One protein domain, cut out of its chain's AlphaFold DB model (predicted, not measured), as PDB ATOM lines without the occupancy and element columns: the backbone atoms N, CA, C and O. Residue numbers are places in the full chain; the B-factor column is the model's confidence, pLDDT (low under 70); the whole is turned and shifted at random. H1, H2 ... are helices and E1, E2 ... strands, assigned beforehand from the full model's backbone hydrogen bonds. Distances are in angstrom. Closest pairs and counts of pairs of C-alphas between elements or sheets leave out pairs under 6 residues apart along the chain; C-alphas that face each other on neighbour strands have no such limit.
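AT A GLANCE: This is residues 3 to 112 of the 363 residues of an uncharacterized protein of Hordeum vulgare subsp. vulgare (UniProt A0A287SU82). A twisted sheet of five strands makes the body, with the short helix H1 over it; at one end a separate two-stranded hairpin, E6 and E7, turns off from it, and at the other end lie H2 and a long loop, residues 68 to 87. The 110 printed residues hold seven named strands and two named helices, in the order E1 E2 E3 H1 E4 H2 E5 E6 E7. The large sheet runs E3 - E2 - E1 - E5 - E4, all antiparallel, and the class is mixed, helices and strands, with under half of the residues in named elements. The whole is loose, with a radius of gyration of the C-alphas of 17.4 A, and elongated, spanning 51 by 32 by 22 A.

IN THESE COORDINATES: Find C-alpha 3 at (-11.717, -32.762, -47.754), where E1, residues 3 to 6, begins. E2, residues 9 to 14, is 16.6 A long, and E3, residues 19 to 24, 16.8 A. E4 takes residues 55 to 60 over 15.3 A, and E5 residues 88 to 93 over 15.9 A. H1, residues 30 to 37, starts at C-alpha 30, (-22.189, -36.419, -49.393), and is 10.2 A long; H2, residues 62 to 67, is 10.6 A. E6, residues 95 to 100, covers 16.2 A, and E7, residues 105 to 110, covers 16.4 A to C-alpha 110 at (-3.564, -46.739, -35.980).

HOW THE PARTS SIT: Begin with E1, E2 and E3, a meander, each strand the antiparallel neighbour of the one before; both its pairs are hairpins. Look for N 4 and O 11 at 2.9 A between E1 and E2, and N 12 and O 21 at 2.8 A between E2 and E3. On the other side of E1, N 3 and O 90 of E5 are 2.8 A apart. E4, an edge strand, has N 57 within hydrogen-bond range of O 91 of E5, at 2.8 A. H1 is on this sheet; its closest C-alphas to E1 are those of Pro 32 and Ile 3, 7.5 A apart. H2 only grazes the sheet with residues 62 to 64. E5 runs on into E6 at 80 degrees, and the two meet only through their link. In the hairpin E6 and E7, N 98 and O 107 are 2.8 A apart. In H1 every O i to N i+4 pair is within hydrogen-bond range; in H2 0 of 2 are, beside 3 of 3 O i to N i+3 pairs.

THE WHOLE: The C-alphas of Asp 45 and Glu 80, the two farthest apart, are 52.1 A from each other. The links H1 to E4 and H2 to E5 are long. The printed part has no cut, and no printed residue has a pLDDT under 70.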
ATOM      1  N   ILE A   3     -10.636 -33.310 -46.937       98.06
ATOM      2  CA  ILE A   3     -11.717 -32.762 -47.754       98.06
ATOM      3  C   ILE A   3     -11.853 -31.278 -47.452       98.06
ATOM      4  O   ILE A   3     -11.950 -30.876 -46.294       98.06
ATOM      5  N   VAL A   4     -11.879 -30.471 -48.507       98.19
ATOM      6  CA  VAL A   4     -12.098 -29.026 -48.436       98.19
ATOM      7  C   VAL A   4     -13.180 -28.660 -49.432       98.19
ATOM      8  O   VAL A   4     -13.015 -28.905 -50.627       98.19
ATOM      9  N   ALA A   5     -14.268 -28.066 -48.959       97.69
ATOM     10  CA  ALA A   5     -15.354 -27.600 -49.806       97.69
ATOM     11  C   ALA A   5     -15.547 -26.093 -49.673       97.69
ATOM     12  O   ALA A   5     -15.496 -25.549 -48.570       97.69
ATOM     13  N   LYS A   6     -15.780 -25.430 -50.806       95.94
ATOM     14  CA  LYS A   6     -16.237 -24.040 -50.870       95.94
ATOM     15  C   LYS A   6     -17.287 -23.933 -51.963       95.94
ATOM     16  O   LYS A   6     -16.986 -24.246 -53.121       95.94
ATOM     17  N   ALA A   7     -18.490 -23.504 -51.595       93.38
ATOM     18  CA  ALA A   7     -19.682 -23.711 -52.401       93.38
ATOM     19  C   ALA A   7     -19.729 -25.176 -52.896       93.38
ATOM     20  O   ALA A   7     -19.305 -26.119 -52.227       93.38
ATOM     21  N   ASN A   8     -20.162 -25.388 -54.131       95.19
ATOM     22  CA  ASN A   8     -20.277 -26.724 -54.706       95.19
ATOM     23  C   ASN A   8     -18.943 -27.346 -55.140       95.19
ATOM     24  O   ASN A   8     -18.945 -28.461 -55.654       95.19
ATOM     25  N   ARG A   9     -17.804 -26.661 -54.973       97.38
ATOM     26  CA  ARG A   9     -16.493 -27.193 -55.364       97.38
ATOM     27  C   ARG A   9     -15.843 -27.908 -54.187       97.38
ATOM     28  O   ARG A   9     -15.496 -27.284 -53.185       97.38
ATOM     29  N   VAL A  10     -15.597 -29.202 -54.356       98.38
ATOM     30  CA  VAL A  10     -14.985 -30.075 -53.353       98.38
ATOM     31  C   VAL A  10     -13.618 -30.540 -53.829       98.38
ATOM     32  O   VAL A  10     -13.463 -31.067 -54.928       98.38
ATOM     33  N   THR A  11     -12.615 -30.358 -52.980       98.25
ATOM     34  CA  THR A  11     -11.271 -30.903 -53.160       98.25
ATOM     35  C   THR A  11     -11.063 -32.047 -52.186       98.25
ATOM     36  O   THR A  11     -11.151 -31.847 -50.977       98.25
ATOM     37  N   VAL A  12     -10.743 -33.227 -52.711       98.12
ATOM     38  CA  VAL A  12     -10.339 -34.398 -51.929       98.12
ATOM     39  C   VAL A  12      -8.845 -34.619 -52.140       98.12
ATOM     40  O   VAL A  12      -8.381 -34.760 -53.271       98.12
ATOM     41  N   MET A  13      -8.087 -34.621 -51.050       97.31
ATOM     42  CA  MET A  13      -6.648 -34.875 -51.026       97.31
ATOM     43  C   MET A  13      -6.384 -36.172 -50.267       97.31
ATOM     44  O   MET A  13      -6.686 -36.282 -49.078       97.31
ATOM     45  N   ASP A  14      -5.804 -37.158 -50.941       94.62
ATOM     46  CA  ASP A  14      -5.283 -38.351 -50.284       94.62
ATOM     47  C   ASP A  14      -3.771 -38.190 -50.102       94.62
ATOM     48  O   ASP A  14      -3.003 -38.245 -51.061       94.62
ATOM     49  N   HIS A  15      -3.355 -37.954 -48.858       91.31
ATOM     50  CA  HIS A  15      -1.950 -37.760 -48.497       91.31
ATOM     51  C   HIS A  15      -1.138 -39.062 -48.519       91.31
ATOM     52  O   HIS A  15       0.076 -38.999 -48.703       91.31
ATOM     53  N   GLU A  16      -1.781 -40.227 -48.375       86.25
ATOM     54  CA  GLU A  16      -1.120 -41.536 -48.471       86.25
ATOM     55  C   GLU A  16      -0.835 -41.858 -49.939       86.25
ATOM     56  O   GLU A  16       0.308 -42.110 -50.317       86.25
ATOM     57  N   MET A  17      -1.859 -41.723 -50.787       88.31
ATOM     58  CA  MET A  17      -1.757 -41.985 -52.227       88.31
ATOM     59  C   MET A  17      -1.157 -40.813 -53.021       88.31
ATOM     60  O   MET A  17      -0.931 -40.928 -54.224       88.31
ATOM     61  N   ARG A  18      -0.914 -39.669 -52.366       92.38
ATOM     62  CA  ARG A  18      -0.448 -38.405 -52.969       92.38
ATOM     63  C   ARG A  18      -1.309 -37.947 -54.148       92.38
ATOM     64  O   ARG A  18      -0.803 -37.417 -55.136       92.38
ATOM     65  N   THR A  19      -2.620 -38.135 -54.037       95.62
ATOM     66  CA  THR A  19      -3.578 -37.730 -55.069       95.62
ATOM     67  C   THR A  19      -4.375 -36.509 -54.631       95.62
ATOM     68  O   THR A  19      -4.616 -36.271 -53.445       95.62
ATOM     69  N   LYS A  20      -4.796 -35.718 -55.616       97.31
ATOM     70  CA  LYS A  20      -5.722 -34.603 -55.437       97.31
ATOM     71  C   LYS A  20      -6.788 -34.700 -56.517       97.31
ATOM     72  O   LYS A  20      -6.459 -34.714 -57.701       97.31
ATOM     73  N   LYS A  21      -8.052 -34.742 -56.109       97.19
ATOM     74  CA  LYS A  21      -9.209 -34.734 -57.003       97.19
ATOM     75  C   LYS A  21     -10.078 -33.529 -56.687       97.19
ATOM     76  O   LYS A  21     -10.387 -33.266 -55.527       97.19
ATOM     77  N   GLU A  22     -10.480 -32.815 -57.726       97.81
ATOM     78  CA  GLU A  22     -11.492 -31.768 -57.633       97.81
ATOM     79  C   GLU A  22     -12.774 -32.282 -58.278       97.81
ATOM     80  O   GLU A  22     -12.742 -32.930 -59.326       97.81
ATOM     81  N   GLN A  23     -13.900 -32.036 -57.622       97.44
ATOM     82  CA  GLN A  23     -15.213 -32.412 -58.122       97.44
ATOM     83  C   GLN A  23     -16.259 -31.389 -57.695       97.44
ATOM     84  O   GLN A  23     -16.048 -30.619 -56.756       97.44
ATOM     85  N   TYR A  24     -17.387 -31.395 -58.396       97.44
ATOM     86  CA  TYR A  24     -18.562 -30.633 -58.002       97.44
ATOM     87  C   TYR A  24     -19.553 -31.543 -57.281       97.44
ATOM     88  O   TYR A  24     -19.749 -32.687 -57.692       97.44
ATOM     89  N   ALA A  25     -20.150 -31.036 -56.208       96.25
ATOM     90  CA  ALA A  25     -21.208 -31.701 -55.462       96.25
ATOM     91  C   ALA A  25     -22.278 -30.678 -55.070       96.25
ATOM     92  O   ALA A  25     -21.953 -29.609 -54.549       96.25
ATOM     93  N   ASP A  26     -23.548 -31.010 -55.301       94.06
ATOM     94  CA  ASP A  26     -24.677 -30.169 -54.876       94.06
ATOM     95  C   ASP A  26     -24.696 -29.999 -53.352       94.06
ATOM     96  O   ASP A  26     -24.952 -28.910 -52.842       94.06
ATOM     97  N   ASP A  27     -24.339 -31.067 -52.640       94.75
ATOM     98  CA  ASP A  27     -24.107 -31.084 -51.203       94.75
ATOM     99  C   ASP A  27     -22.725 -31.692 -50.906       94.75
ATOM    100  O   ASP A  27     -22.547 -32.909 -50.993       94.75
ATOM    101  N   PRO A  28     -21.728 -30.875 -50.531       96.12
ATOM    102  CA  PRO A  28     -20.396 -31.363 -50.204       96.12
ATOM    103  C   PRO A  28     -20.323 -32.360 -49.037       96.12
ATOM    104  O   PRO A  28     -19.329 -33.083 -48.946       96.12
ATOM    105  N   MET A  29     -21.340 -32.446 -48.166       94.94
ATOM    106  CA  MET A  29     -21.386 -33.445 -47.086       94.94
ATOM    107  C   MET A  29     -21.569 -34.874 -47.602       94.94
ATOM    108  O   MET A  29     -21.233 -35.816 -46.886       94.94
ATOM    109  N   THR A  30     -22.060 -35.066 -48.832       95.88
ATOM    110  CA  THR A  30     -22.189 -36.419 -49.393       95.88
ATOM    111  C   THR A  30     -20.825 -37.029 -49.683       95.88
ATOM    112  O   THR A  30     -20.650 -38.222 -49.514       95.88
ATOM    113  N   VAL A  31     -19.812 -36.228 -50.017       96.81
ATOM    114  CA  VAL A  31     -18.478 -36.733 -50.378       96.81
ATOM    115  C   VAL A  31     -17.814 -37.557 -49.259       96.81
ATOM    116  O   VAL A  31     -17.461 -38.706 -49.518       96.81
ATOM    117  N   PRO A  32     -17.633 -37.046 -48.021       95.69
ATOM    118  CA  PRO A  32     -17.104 -37.863 -46.926       95.69
ATOM    119  C   PRO A  32     -18.026 -39.030 -46.557       95.69
ATOM    120  O   PRO A  32     -17.524 -40.080 -46.156       95.69
ATOM    121  N   ARG A  33     -19.350 -38.868 -46.690       94.81
ATOM    122  CA  ARG A  33     -20.324 -39.932 -46.422       94.81
ATOM    123  C   ARG A  33     -20.146 -41.099 -47.390       94.81
ATOM    124  O   ARG A  33     -19.940 -42.216 -46.935       94.81
ATOM    125  N   ASP A  34     -20.151 -40.830 -48.689       94.75
ATOM    126  CA  ASP A  34     -20.051 -41.840 -49.744       94.75
ATOM    127  C   ASP A  34     -18.701 -42.586 -49.667       94.75
ATOM    128  O   ASP A  34     -18.624 -43.777 -49.957       94.75
ATOM    129  N   ILE A  35     -17.632 -41.904 -49.225       92.56
ATOM    130  CA  ILE A  35     -16.338 -42.538 -48.919       92.56
ATOM    131  C   ILE A  35     -16.472 -43.510 -47.736       92.56
ATOM    132  O   ILE A  35     -15.986 -44.636 -47.811       92.56
ATOM    133  N   MET A  36     -17.131 -43.100 -46.646       90.50
ATOM    134  CA  MET A  36     -17.313 -43.955 -45.465       90.50
ATOM    135  C   MET A  36     -18.240 -45.143 -45.707       90.50
ATOM    136  O   MET A  36     -18.037 -46.185 -45.096       90.50
ATOM    137  N   GLU A  37     -19.254 -45.003 -46.561       89.88
ATOM    138  CA  GLU A  37     -20.206 -46.080 -46.869       89.88
ATOM    139  C   GLU A  37     -19.530 -47.301 -47.507       89.88
ATOM    140  O   GLU A  37     -20.034 -48.417 -47.406       89.88
ATOM    141  N   GLN A  38     -18.361 -47.108 -48.120       87.88
ATOM    142  CA  GLN A  38     -17.556 -48.185 -48.696       87.88
ATOM    143  C   GLN A  38     -16.705 -48.920 -47.651       87.88
ATOM    144  O   GLN A  38     -16.058 -49.917 -47.976       87.88
ATOM    145  N   TRP A  39     -16.663 -48.436 -46.409       89.00
ATOM    146  CA  TRP A  39     -15.785 -48.957 -45.370       89.00
ATOM    147  C   TRP A  39     -16.542 -49.783 -44.337       89.00
ATOM    148  O   TRP A  39     -17.597 -49.399 -43.839       89.00
ATOM    149  N   ASN A  40     -15.936 -50.906 -43.951       87.19
ATOM    150  CA  ASN A  40     -16.413 -51.764 -42.875       87.19
ATOM    151  C   ASN A  40     -15.290 -51.965 -41.840       87.19
ATOM    152  O   ASN A  40     -14.533 -52.939 -41.948       87.19
ATOM    153  N   PRO A  41     -15.116 -51.032 -40.884       88.31
ATOM    154  CA  PRO A  41     -14.030 -51.106 -39.913       88.31
ATOM    155  C   PRO A  41     -14.158 -52.367 -39.055       88.31
ATOM    156  O   PRO A  41     -15.205 -52.625 -38.463       88.31
ATOM    157  N   GLN A  42     -13.083 -53.152 -38.985       87.00
ATOM    158  CA  GLN A  42     -13.018 -54.341 -38.139       87.00
ATOM    159  C   GLN A  42     -12.543 -53.941 -36.741       87.00
ATOM    160  O   GLN A  42     -11.525 -53.265 -36.604       87.00
ATOM    161  N   ILE A  43     -13.283 -54.347 -35.712       83.50
ATOM    162  CA  ILE A  43     -12.952 -54.099 -34.305       83.50
ATOM    163  C   ILE A  43     -12.650 -55.451 -33.660       83.50
ATOM    164  O   ILE A  43     -13.390 -56.409 -33.876       83.50
ATOM    165  N   THR A  44     -11.555 -55.535 -32.907       79.38
ATOM    166  CA  THR A  44     -11.153 -56.749 -32.186       79.38
ATOM    167  C   THR A  44     -12.078 -57.035 -31.002       79.38
ATOM    168  O   THR A  44     -12.755 -56.136 -30.500       79.38
ATOM    169  N   ASP A  45     -12.073 -58.277 -30.511       75.62
ATOM    170  CA  ASP A  45     -12.912 -58.707 -29.378       75.62
ATOM    171  C   ASP A  45     -12.626 -57.926 -28.083       75.62
ATOM    172  O   ASP A  45     -13.536 -57.678 -27.291       75.62
ATOM    173  N   ASP A  46     -11.381 -57.474 -27.897       76.94
ATOM    174  CA  ASP A  46     -10.963 -56.625 -26.770       76.94
ATOM    175  C   ASP A  46     -11.580 -55.211 -26.815       76.94
ATOM    176  O   ASP A  46     -11.527 -54.464 -25.836       76.94
ATOM    177  N   GLY A  47     -12.191 -54.849 -27.945       83.69
ATOM    178  CA  GLY A  47     -12.876 -53.587 -28.156       83.69
ATOM    179  C   GLY A  47     -11.946 -52.378 -28.272       83.69
ATOM    180  O   GLY A  47     -10.720 -52.461 -28.305       83.69
ATOM    181  N   LEU A  48     -12.577 -51.210 -28.354       89.62
ATOM    182  CA  LEU A  48     -11.929 -49.903 -28.362       89.62
ATOM    183  C   LEU A  48     -12.417 -49.094 -27.154       89.62
ATOM    184  O   LEU A  48     -13.523 -49.350 -26.666       89.62
ATOM    185  N   PRO A  49     -11.637 -48.111 -26.662       90.88
ATOM    186  CA  PRO A  49     -12.120 -47.221 -25.614       90.88
ATOM    187  C   PRO A  49     -13.406 -46.511 -26.064       90.88
ATOM    188  O   PRO A  49     -13.582 -46.223 -27.249       90.88
ATOM    189  N   ASP A  50     -14.297 -46.199 -25.116       88.88
ATOM    190  CA  ASP A  50     -15.555 -45.475 -25.381       88.88
ATOM    191  C   ASP A  50     -15.288 -43.978 -25.646       88.88
ATOM    192  O   ASP A  50     -15.658 -43.084 -24.882       88.88
ATOM    193  N   ALA A  51     -14.553 -43.714 -26.724       91.69
ATOM    194  CA  ALA A  51     -14.070 -42.417 -27.162       91.69
ATOM    195  C   ALA A  51     -13.911 -42.398 -28.691       91.69
ATOM    196  O   ALA A  51     -14.042 -43.414 -29.377       91.69
ATOM    197  N   PHE A  52     -13.614 -41.224 -29.247       93.44
ATOM    198  CA  PHE A  52     -13.244 -41.118 -30.655       93.44
ATOM    199  C   PHE A  52     -11.932 -41.872 -30.905       93.44
ATOM    200  O   PHE A  52     -10.899 -41.506 -30.348       93.44
ATOM    201  N   CYS A  53     -11.985 -42.907 -31.744       94.50
ATOM    202  CA  CYS A  53     -10.840 -43.769 -32.046       94.50
ATOM    203  C   CYS A  53     -10.275 -43.571 -33.453       94.50
ATOM    204  O   CYS A  53      -9.257 -44.168 -33.774       94.50
ATOM    205  N   GLY A  54     -10.924 -42.763 -34.289       94.56
ATOM    206  CA  GLY A  54     -10.553 -42.530 -35.683       94.56
ATOM    207  C   GLY A  54     -11.754 -42.071 -36.500       94.56
ATOM    208  O   GLY A  54     -12.902 -42.258 -36.093       94.56
ATOM    209  N   GLY A  55     -11.488 -41.443 -37.644       95.38
ATOM    210  CA  GLY A  55     -12.521 -40.930 -38.545       95.38
ATOM    211  C   GLY A  55     -12.341 -39.457 -38.902       95.38
ATOM    212  O   GLY A  55     -11.253 -38.894 -38.774       95.38
ATOM    213  N   TRP A  56     -13.413 -38.837 -39.394       96.75
ATOM    214  CA  TRP A  56     -13.382 -37.444 -39.830       96.75
ATOM    215  C   TRP A  56     -13.403 -36.477 -38.647       96.75
ATOM    216  O   TRP A  56     -14.276 -36.552 -37.783       96.75
ATOM    217  N   VAL A  57     -12.473 -35.530 -38.654       97.69
ATOM    218  CA  VAL A  57     -12.404 -34.415 -37.707       97.69
ATOM    219  C   VAL A  57     -12.220 -33.132 -38.495       97.69
ATOM    220  O   VAL A  57     -11.401 -33.064 -39.410       97.69
ATOM    221  N   GLY A  58     -12.971 -32.100 -38.138       97.31
ATOM    222  CA  GLY A  58     -12.893 -30.824 -38.821       97.31
ATOM    223  C   GLY A  58     -14.029 -29.895 -38.425       97.31
ATOM    224  O   GLY A  58     -14.488 -29.937 -37.283       97.31
ATOM    225  N   PHE A  59     -14.485 -29.068 -39.360       97.19
ATOM    226  CA  PHE A  59     -15.587 -28.143 -39.134       97.19
ATOM    227  C   PHE A  59     -16.532 -28.050 -40.335       97.19
ATOM    228  O   PHE A  59     -16.147 -28.276 -41.483       97.19
ATOM    229  N   PHE A  60     -17.762 -27.650 -40.024       96.75
ATOM    230  CA  PHE A  60     -18.785 -27.198 -40.960       96.75
ATOM    231  C   PHE A  60     -19.093 -25.746 -40.594       96.75
ATOM    232  O   PHE A  60     -19.369 -25.455 -39.426       96.75
ATOM    233  N   SER A  61     -18.972 -24.829 -41.548       95.56
ATOM    234  CA  SER A  61     -19.295 -23.417 -41.355       95.56
ATOM    235  C   SER A  61     -20.806 -23.227 -41.214       95.56
ATOM    236  O   SER A  61     -21.593 -24.110 -41.569       95.56
ATOM    237  N   TYR A  62     -21.215 -22.048 -40.745       95.31
ATOM    238  CA  TYR A  62     -22.624 -21.654 -40.712       95.31
ATOM    239  C   TYR A  62     -23.286 -21.795 -42.095       95.31
ATOM    240  O   TYR A  62     -24.354 -22.394 -42.211       95.31
ATOM    241  N   ASP A  63     -22.590 -21.379 -43.159       95.12
ATOM    242  CA  ASP A  63     -23.065 -21.462 -44.546       95.12
ATOM    243  C   ASP A  63     -23.263 -22.890 -45.071       95.12
ATOM    244  O   ASP A  63     -23.881 -23.076 -46.118       95.12
ATOM    245  N   THR A  64     -22.846 -23.924 -44.331       95.62
ATOM    246  CA  THR A  64     -23.194 -25.316 -44.667       95.62
ATOM    247  C   THR A  64     -24.714 -25.524 -44.706       95.62
ATOM    248  O   THR A  64     -25.208 -26.365 -45.459       95.62
ATOM    249  N   VAL A  65     -25.492 -24.723 -43.964       94.81
ATOM    250  CA  VAL A  65     -26.961 -24.765 -44.029       94.81
ATOM    251  C   VAL A  65     -27.500 -24.482 -45.432       94.81
ATOM    252  O   VAL A  65     -28.553 -24.999 -45.797       94.81
ATOM    253  N   ARG A  66     -26.771 -23.732 -46.265       95.50
ATOM    254  CA  ARG A  66     -27.199 -23.366 -47.623       95.50
ATOM    255  C   ARG A  66     -27.262 -24.570 -48.566       95.50
ATOM    256  O   ARG A  66     -28.047 -24.552 -49.509       95.50
ATOM    257  N   TYR A  67     -26.517 -25.644 -48.281       94.81
ATOM    258  CA  TYR A  67     -26.633 -26.931 -48.989       94.81
ATOM    259  C   TYR A  67     -27.879 -27.729 -48.578       94.81
ATOM    260  O   TYR A  67     -28.319 -28.626 -49.297       94.81
ATOM    261  N   VAL A  68     -28.458 -27.418 -47.416       91.69
ATOM    262  CA  VAL A  68     -29.674 -28.058 -46.895       91.69
ATOM    263  C   VAL A  68     -30.910 -27.251 -47.299       91.69
ATOM    264  O   VAL A  68     -31.845 -27.798 -47.879       91.69
ATOM    265  N   GLU A  69     -30.885 -25.940 -47.071       92.69
ATOM    266  CA  GLU A  69     -31.988 -25.004 -47.309       92.69
ATOM    267  C   GLU A  69     -31.821 -24.238 -48.634       92.69
ATOM    268  O   GLU A  69     -32.068 -23.034 -48.716       92.69
ATOM    269  N   THR A  70     -31.427 -24.936 -49.705       91.44
ATOM    270  CA  THR A  70     -31.027 -24.354 -51.009       91.44
ATOM    271  C   THR A  70     -32.038 -23.378 -51.616       91.44
ATOM    272  O   THR A  70     -31.661 -22.423 -52.293       91.44
ATOM    273  N   LYS A  71     -33.338 -23.595 -51.381       91.81
ATOM    274  CA  LYS A  71     -34.417 -22.737 -51.901       91.81
ATOM    275  C   LYS A  71     -34.607 -21.450 -51.101       91.81
ATOM    276  O   LYS A  71     -35.098 -20.466 -51.651       91.81
ATOM    277  N   LYS A  72     -34.308 -21.486 -49.805       93.81
ATOM    278  CA  LYS A  72     -34.593 -20.402 -48.856       93.81
ATOM    279  C   LYS A  72     -33.352 -19.566 -48.571       93.81
ATOM    280  O   LYS A  72     -33.448 -18.348 -48.536       93.81
ATOM    281  N   LEU A  73     -32.193 -20.215 -48.508       94.62
ATOM    282  CA  LEU A  73     -30.894 -19.606 -48.241       94.62
ATOM    283  C   LEU A  73     -29.892 -19.924 -49.365       94.62
ATOM    284  O   LEU A  73     -28.875 -20.569 -49.117       94.62
ATOM    285  N   PRO A  74     -30.150 -19.521 -50.624       94.50
ATOM    286  CA  PRO A  74     -29.198 -19.763 -51.703       94.50
ATOM    287  C   PRO A  74     -27.915 -18.947 -51.494       94.50
ATOM    288  O   PRO A  74     -27.968 -17.805 -51.040       94.50
ATOM    289  N   PHE A  75     -26.768 -19.482 -51.923       93.44
ATOM    290  CA  PHE A  75     -25.485 -18.758 -51.890       93.44
ATOM    291  C   PHE A  75     -25.524 -17.414 -52.631       93.44
ATOM    292  O   PHE A  75     -24.824 -16.488 -52.249       93.44
ATOM    293  N   SER A  76     -26.373 -17.266 -53.653       92.44
ATOM    294  CA  SER A  76     -26.526 -16.004 -54.391       92.44
ATOM    295  C   SER A  76     -27.133 -14.861 -53.570       92.44
ATOM    296  O   SER A  76     -27.145 -13.730 -54.044       92.44
ATOM    297  N   LYS A  77     -27.718 -15.161 -52.403       92.44
ATOM    298  CA  LYS A  77     -28.292 -14.182 -51.467       92.44
ATOM    299  C   LYS A  77     -27.509 -14.086 -50.156       92.44
ATOM    300  O   LYS A  77     -27.940 -13.358 -49.272       92.44
ATOM    301  N   ALA A  78     -26.419 -14.838 -50.020       93.38
ATOM    302  CA  ALA A  78     -25.593 -14.781 -48.826       93.38
ATOM    303  C   ALA A  78     -24.972 -13.379 -48.668       93.38
ATOM    304  O   ALA A  78     -24.688 -12.737 -49.690       93.38
ATOM    305  N   PRO A  79     -24.717 -12.930 -47.426       93.56
ATOM    306  CA  PRO A  79     -23.844 -11.793 -47.162       93.56
ATOM    307  C   PRO A  79     -22.471 -11.955 -47.829       93.56
ATOM    308  O   PRO A  79     -22.071 -13.055 -48.228       93.56
ATOM    309  N   GLU A  80     -21.744 -10.847 -47.971       92.69
ATOM    310  CA  GLU A  80     -20.411 -10.860 -48.573       92.69
ATOM    311  C   GLU A  80     -19.446 -11.733 -47.752       92.69
ATOM    312  O   GLU A  80     -19.254 -11.527 -46.558       92.69
ATOM    313  N   ASP A  81     -18.800 -12.706 -48.399       93.06
ATOM    314  CA  ASP A  81     -17.791 -13.536 -47.739       93.06
ATOM    315  C   ASP A  81     -16.427 -12.837 -47.726       93.06
ATOM    316  O   ASP A  81     -15.616 -12.968 -48.648       93.06
ATOM    317  N   ASP A  82     -16.153 -12.129 -46.635       92.25
ATOM    318  CA  ASP A  82     -14.895 -11.417 -46.418       92.25
ATOM    319  C   ASP A  82     -13.781 -12.280 -45.787       92.25
ATOM    320  O   ASP A  82     -12.627 -11.852 -45.670       92.25
ATOM    321  N   ARG A  83     -14.095 -13.522 -45.393       91.44
ATOM    322  CA  ARG A  83     -13.152 -14.462 -44.765       91.44
ATOM    323  C   ARG A  83     -12.550 -15.435 -45.766       91.44
ATOM    324  O   ARG A  83     -11.430 -15.902 -45.540       91.44
ATOM    325  N   ASN A  84     -13.297 -15.768 -46.818       93.44
ATOM    326  CA  ASN A  84     -12.951 -16.761 -47.830       93.44
ATOM    327  C   ASN A  84     -12.469 -18.088 -47.209       93.44
ATOM    328  O   ASN A  84     -11.496 -18.707 -47.654       93.44
ATOM    329  N   LEU A  85     -13.121 -18.502 -46.118       95.50
ATOM    330  CA  LEU A  85     -12.860 -19.785 -45.467       95.50
ATOM    331  C   LEU A  85     -13.630 -20.899 -46.183       95.50
ATOM    332  O   LEU A  85     -14.701 -20.630 -46.727       95.50
ATOM    333  N   PRO A  86     -13.133 -22.148 -46.161       96.69
ATOM    334  CA  PRO A  86     -13.919 -23.296 -46.598       96.69
ATOM    335  C   PRO A  86     -15.248 -23.371 -45.847       96.69
ATOM    336  O   PRO A  86     -15.297 -23.073 -44.655       96.69
ATOM    337  N   ASP A  87     -16.298 -23.833 -46.517       96.38
ATOM    338  CA  ASP A  87     -17.566 -24.119 -45.848       96.38
ATOM    339  C   ASP A  87     -17.477 -25.447 -45.091       96.38
ATOM    340  O   ASP A  87     -18.051 -25.604 -44.020       96.38
ATOM    341  N   ILE A  88     -16.692 -26.396 -45.611       97.62
ATOM    342  CA  ILE A  88     -16.388 -27.661 -44.941       97.62
ATOM    343  C   ILE A  88     -14.888 -27.917 -45.031       97.62
ATOM    344  O   ILE A  88     -14.299 -27.850 -46.113       97.62
ATOM    345  N   HIS A  89     -14.271 -28.258 -43.905       98.06
ATOM    346  CA  HIS A  89     -12.915 -28.802 -43.852       98.06
ATOM    347  C   HIS A  89     -12.925 -30.037 -42.965       98.06
ATOM    348  O   HIS A  89     -13.353 -29.944 -41.820       98.06
ATOM    349  N   LEU A  90     -12.482 -31.182 -43.482       98.31
ATOM    350  CA  LEU A  90     -12.419 -32.444 -42.744       98.31
ATOM    351  C   LEU A  90     -11.097 -33.154 -43.027       98.31
ATOM    352  O   LEU A  90     -10.754 -33.400 -44.179       98.31
ATOM    353  N   GLY A  91     -10.376 -33.547 -41.985       97.38
ATOM    354  CA  GLY A  91      -9.290 -34.518 -42.060       97.38
ATOM    355  C   GLY A  91      -9.783 -35.894 -41.626       97.38
ATOM    356  O   GLY A  91     -10.478 -36.006 -40.622       97.38
ATOM    357  N   LEU A  92      -9.431 -36.940 -42.368       95.81
ATOM    358  CA  LEU A  92      -9.580 -38.320 -41.917       95.81
ATOM    359  C   LEU A  92      -8.349 -38.698 -41.098       95.81
ATOM    360  O   LEU A  92      -7.246 -38.774 -41.647       95.81
ATOM    361  N   TYR A  93      -8.557 -38.949 -39.810       95.50
ATOM    362  CA  TYR A  93      -7.506 -39.317 -38.873       95.50
ATOM    363  C   TYR A  93      -7.540 -40.817 -38.605       95.50
ATOM    364  O   TYR A  93      -8.455 -41.325 -37.954       95.50
ATOM    365  N   ASN A  94      -6.513 -41.494 -39.115       93.94
ATOM    366  CA  ASN A  94      -6.244 -42.908 -38.868       93.94
ATOM    367  C   ASN A  94      -5.362 -43.103 -37.625       93.94
ATOM    368  O   ASN A  94      -5.443 -44.141 -36.980       93.94
ATOM    369  N   ASP A  95      -4.571 -42.086 -37.270       95.50
ATOM    370  CA  ASP A  95      -3.726 -42.054 -36.077       95.50
ATOM    371  C   ASP A  95      -4.427 -41.280 -34.965       95.50
ATOM    372  O   ASP A  95      -4.682 -40.078 -35.103       95.50
ATOM    373  N   VAL A  96      -4.708 -41.945 -33.844       96.44
ATOM    374  CA  VAL A  96      -5.350 -41.318 -32.685       96.44
ATOM    375  C   VAL A  96      -4.625 -41.696 -31.399       96.44
ATOM    376  O   VAL A  96      -4.343 -42.862 -31.134       96.44
ATOM    377  N   VAL A  97      -4.343 -40.683 -30.577       96.88
ATOM    378  CA  VAL A  97      -3.782 -40.841 -29.229       96.88
ATOM    379  C   VAL A  97      -4.823 -40.371 -28.220       96.88
ATOM    380  O   VAL A  97      -5.186 -39.194 -28.196       96.88
ATOM    381  N   ILE A  98      -5.311 -41.293 -27.395       96.56
ATOM    382  CA  ILE A  98      -6.384 -41.055 -26.428       96.56
ATOM    383  C   ILE A  98      -5.787 -41.100 -25.030       96.56
ATOM    384  O   ILE A  98      -5.221 -42.113 -24.624       96.56
ATOM    385  N   PHE A  99      -5.941 -40.014 -24.278       95.81
ATOM    386  CA  PHE A  99      -5.497 -39.936 -22.891       95.81
ATOM    387  C   PHE A  99      -6.663 -40.250 -21.953       95.81
ATOM    388  O   PHE A  99      -7.532 -39.406 -21.731       95.81
ATOM    389  N   ASP A 100      -6.661 -41.448 -21.372       95.31
ATOM    390  CA  ASP A 100      -7.587 -41.808 -20.305       95.31
ATOM    391  C   ASP A 100      -7.044 -41.296 -18.966       95.31
ATOM    392  O   ASP A 100      -6.134 -41.855 -18.344       95.31
ATOM    393  N   HIS A 101      -7.609 -40.183 -18.504       94.44
ATOM    394  CA  HIS A 101      -7.224 -39.579 -17.235       94.44
ATOM    395  C   HIS A 101      -7.748 -40.324 -16.002       94.44
ATOM    396  O   HIS A 101      -7.236 -40.060 -14.908       94.44
ATOM    397  N   VAL A 102      -8.745 -41.199 -16.144       93.44
ATOM    398  CA  VAL A 102      -9.304 -42.001 -15.049       93.44
ATOM    399  C   VAL A 102      -8.423 -43.222 -14.829       93.44
ATOM    400  O   VAL A 102      -7.893 -43.393 -13.733       93.44
ATOM    401  N   GLU A 103      -8.184 -44.002 -15.882       93.06
ATOM    402  CA  GLU A 103      -7.347 -45.205 -15.828       93.06
ATOM    403  C   GLU A 103      -5.842 -44.908 -15.859       93.06
ATOM    404  O   GLU A 103      -5.036 -45.801 -15.609       93.06
ATOM    405  N   LYS A 104      -5.450 -43.657 -16.143       94.94
ATOM    406  CA  LYS A 104      -4.049 -43.229 -16.330       94.94
ATOM    407  C   LYS A 104      -3.348 -43.989 -17.459       94.94
ATOM    408  O   LYS A 104      -2.154 -44.269 -17.375       94.94
ATOM    409  N   LYS A 105      -4.091 -44.292 -18.523       93.62
ATOM    410  CA  LYS A 105      -3.593 -44.982 -19.716       93.62
ATOM    411  C   LYS A 105      -3.600 -44.049 -20.916       93.62
ATOM    412  O   LYS A 105      -4.397 -43.115 -20.997       93.62
ATOM    413  N   THR A 106      -2.724 -44.342 -21.868       94.81
ATOM    414  CA  THR A 106      -2.758 -43.737 -23.196       94.81
ATOM    415  C   THR A 106      -3.034 -44.845 -24.198       94.81
ATOM    416  O   THR A 106      -2.257 -45.792 -24.285       94.81
ATOM    417  N   HIS A 107      -4.127 -44.734 -24.948       94.75
ATOM    418  CA  HIS A 107      -4.391 -45.621 -26.077       94.75
ATOM    419  C   HIS A 107      -3.791 -44.995 -27.329       94.75
ATOM    420  O   HIS A 107      -3.999 -43.811 -27.594       94.75
ATOM    421  N   VAL A 108      -3.043 -45.788 -28.088       95.94
ATOM    422  CA  VAL A 108      -2.439 -45.378 -29.355       95.94
ATOM    423  C   VAL A 108      -3.030 -46.279 -30.422       95.94
ATOM    424  O   VAL A 108      -2.844 -47.492 -30.377       95.94
ATOM    425  N   ILE A 109      -3.804 -45.689 -31.324       95.12
ATOM    426  CA  ILE A 109      -4.587 -46.406 -32.326       95.12
ATOM    427  C   ILE A 109      -4.112 -45.961 -33.702       95.12
ATOM    428  O   ILE A 109      -3.992 -44.762 -33.957       95.12
ATOM    429  N   HIS A 110      -3.859 -46.937 -34.568       95.38
ATOM    430  CA  HIS A 110      -3.564 -46.739 -35.980       95.38
ATOM    431  C   HIS A 110      -4.532 -47.586 -36.812       95.38
ATOM    432  O   HIS A 110      -4.540 -48.812 -36.700       95.38
ATOM    433  N   TRP A 111      -5.359 -46.935 -37.629       94.19
ATOM    434  CA  TRP A 111      -6.246 -47.603 -38.579       94.19
ATOM    435  C   TRP A 111      -5.542 -47.853 -39.908       94.19
ATOM    436  O   TRP A 111      -4.976 -46.935 -40.499       94.19
ATOM    437  N   VAL A 112      -5.652 -49.082 -40.411       93.12
ATOM    438  CA  VAL A 112      -5.065 -49.491 -41.691       93.12
ATOM    439  C   VAL A 112      -6.152 -49.600 -42.754       93.12
ATOM    440  O   VAL A 112      -7.160 -50.286 -42.574       93.12
TER     441      VAL A 112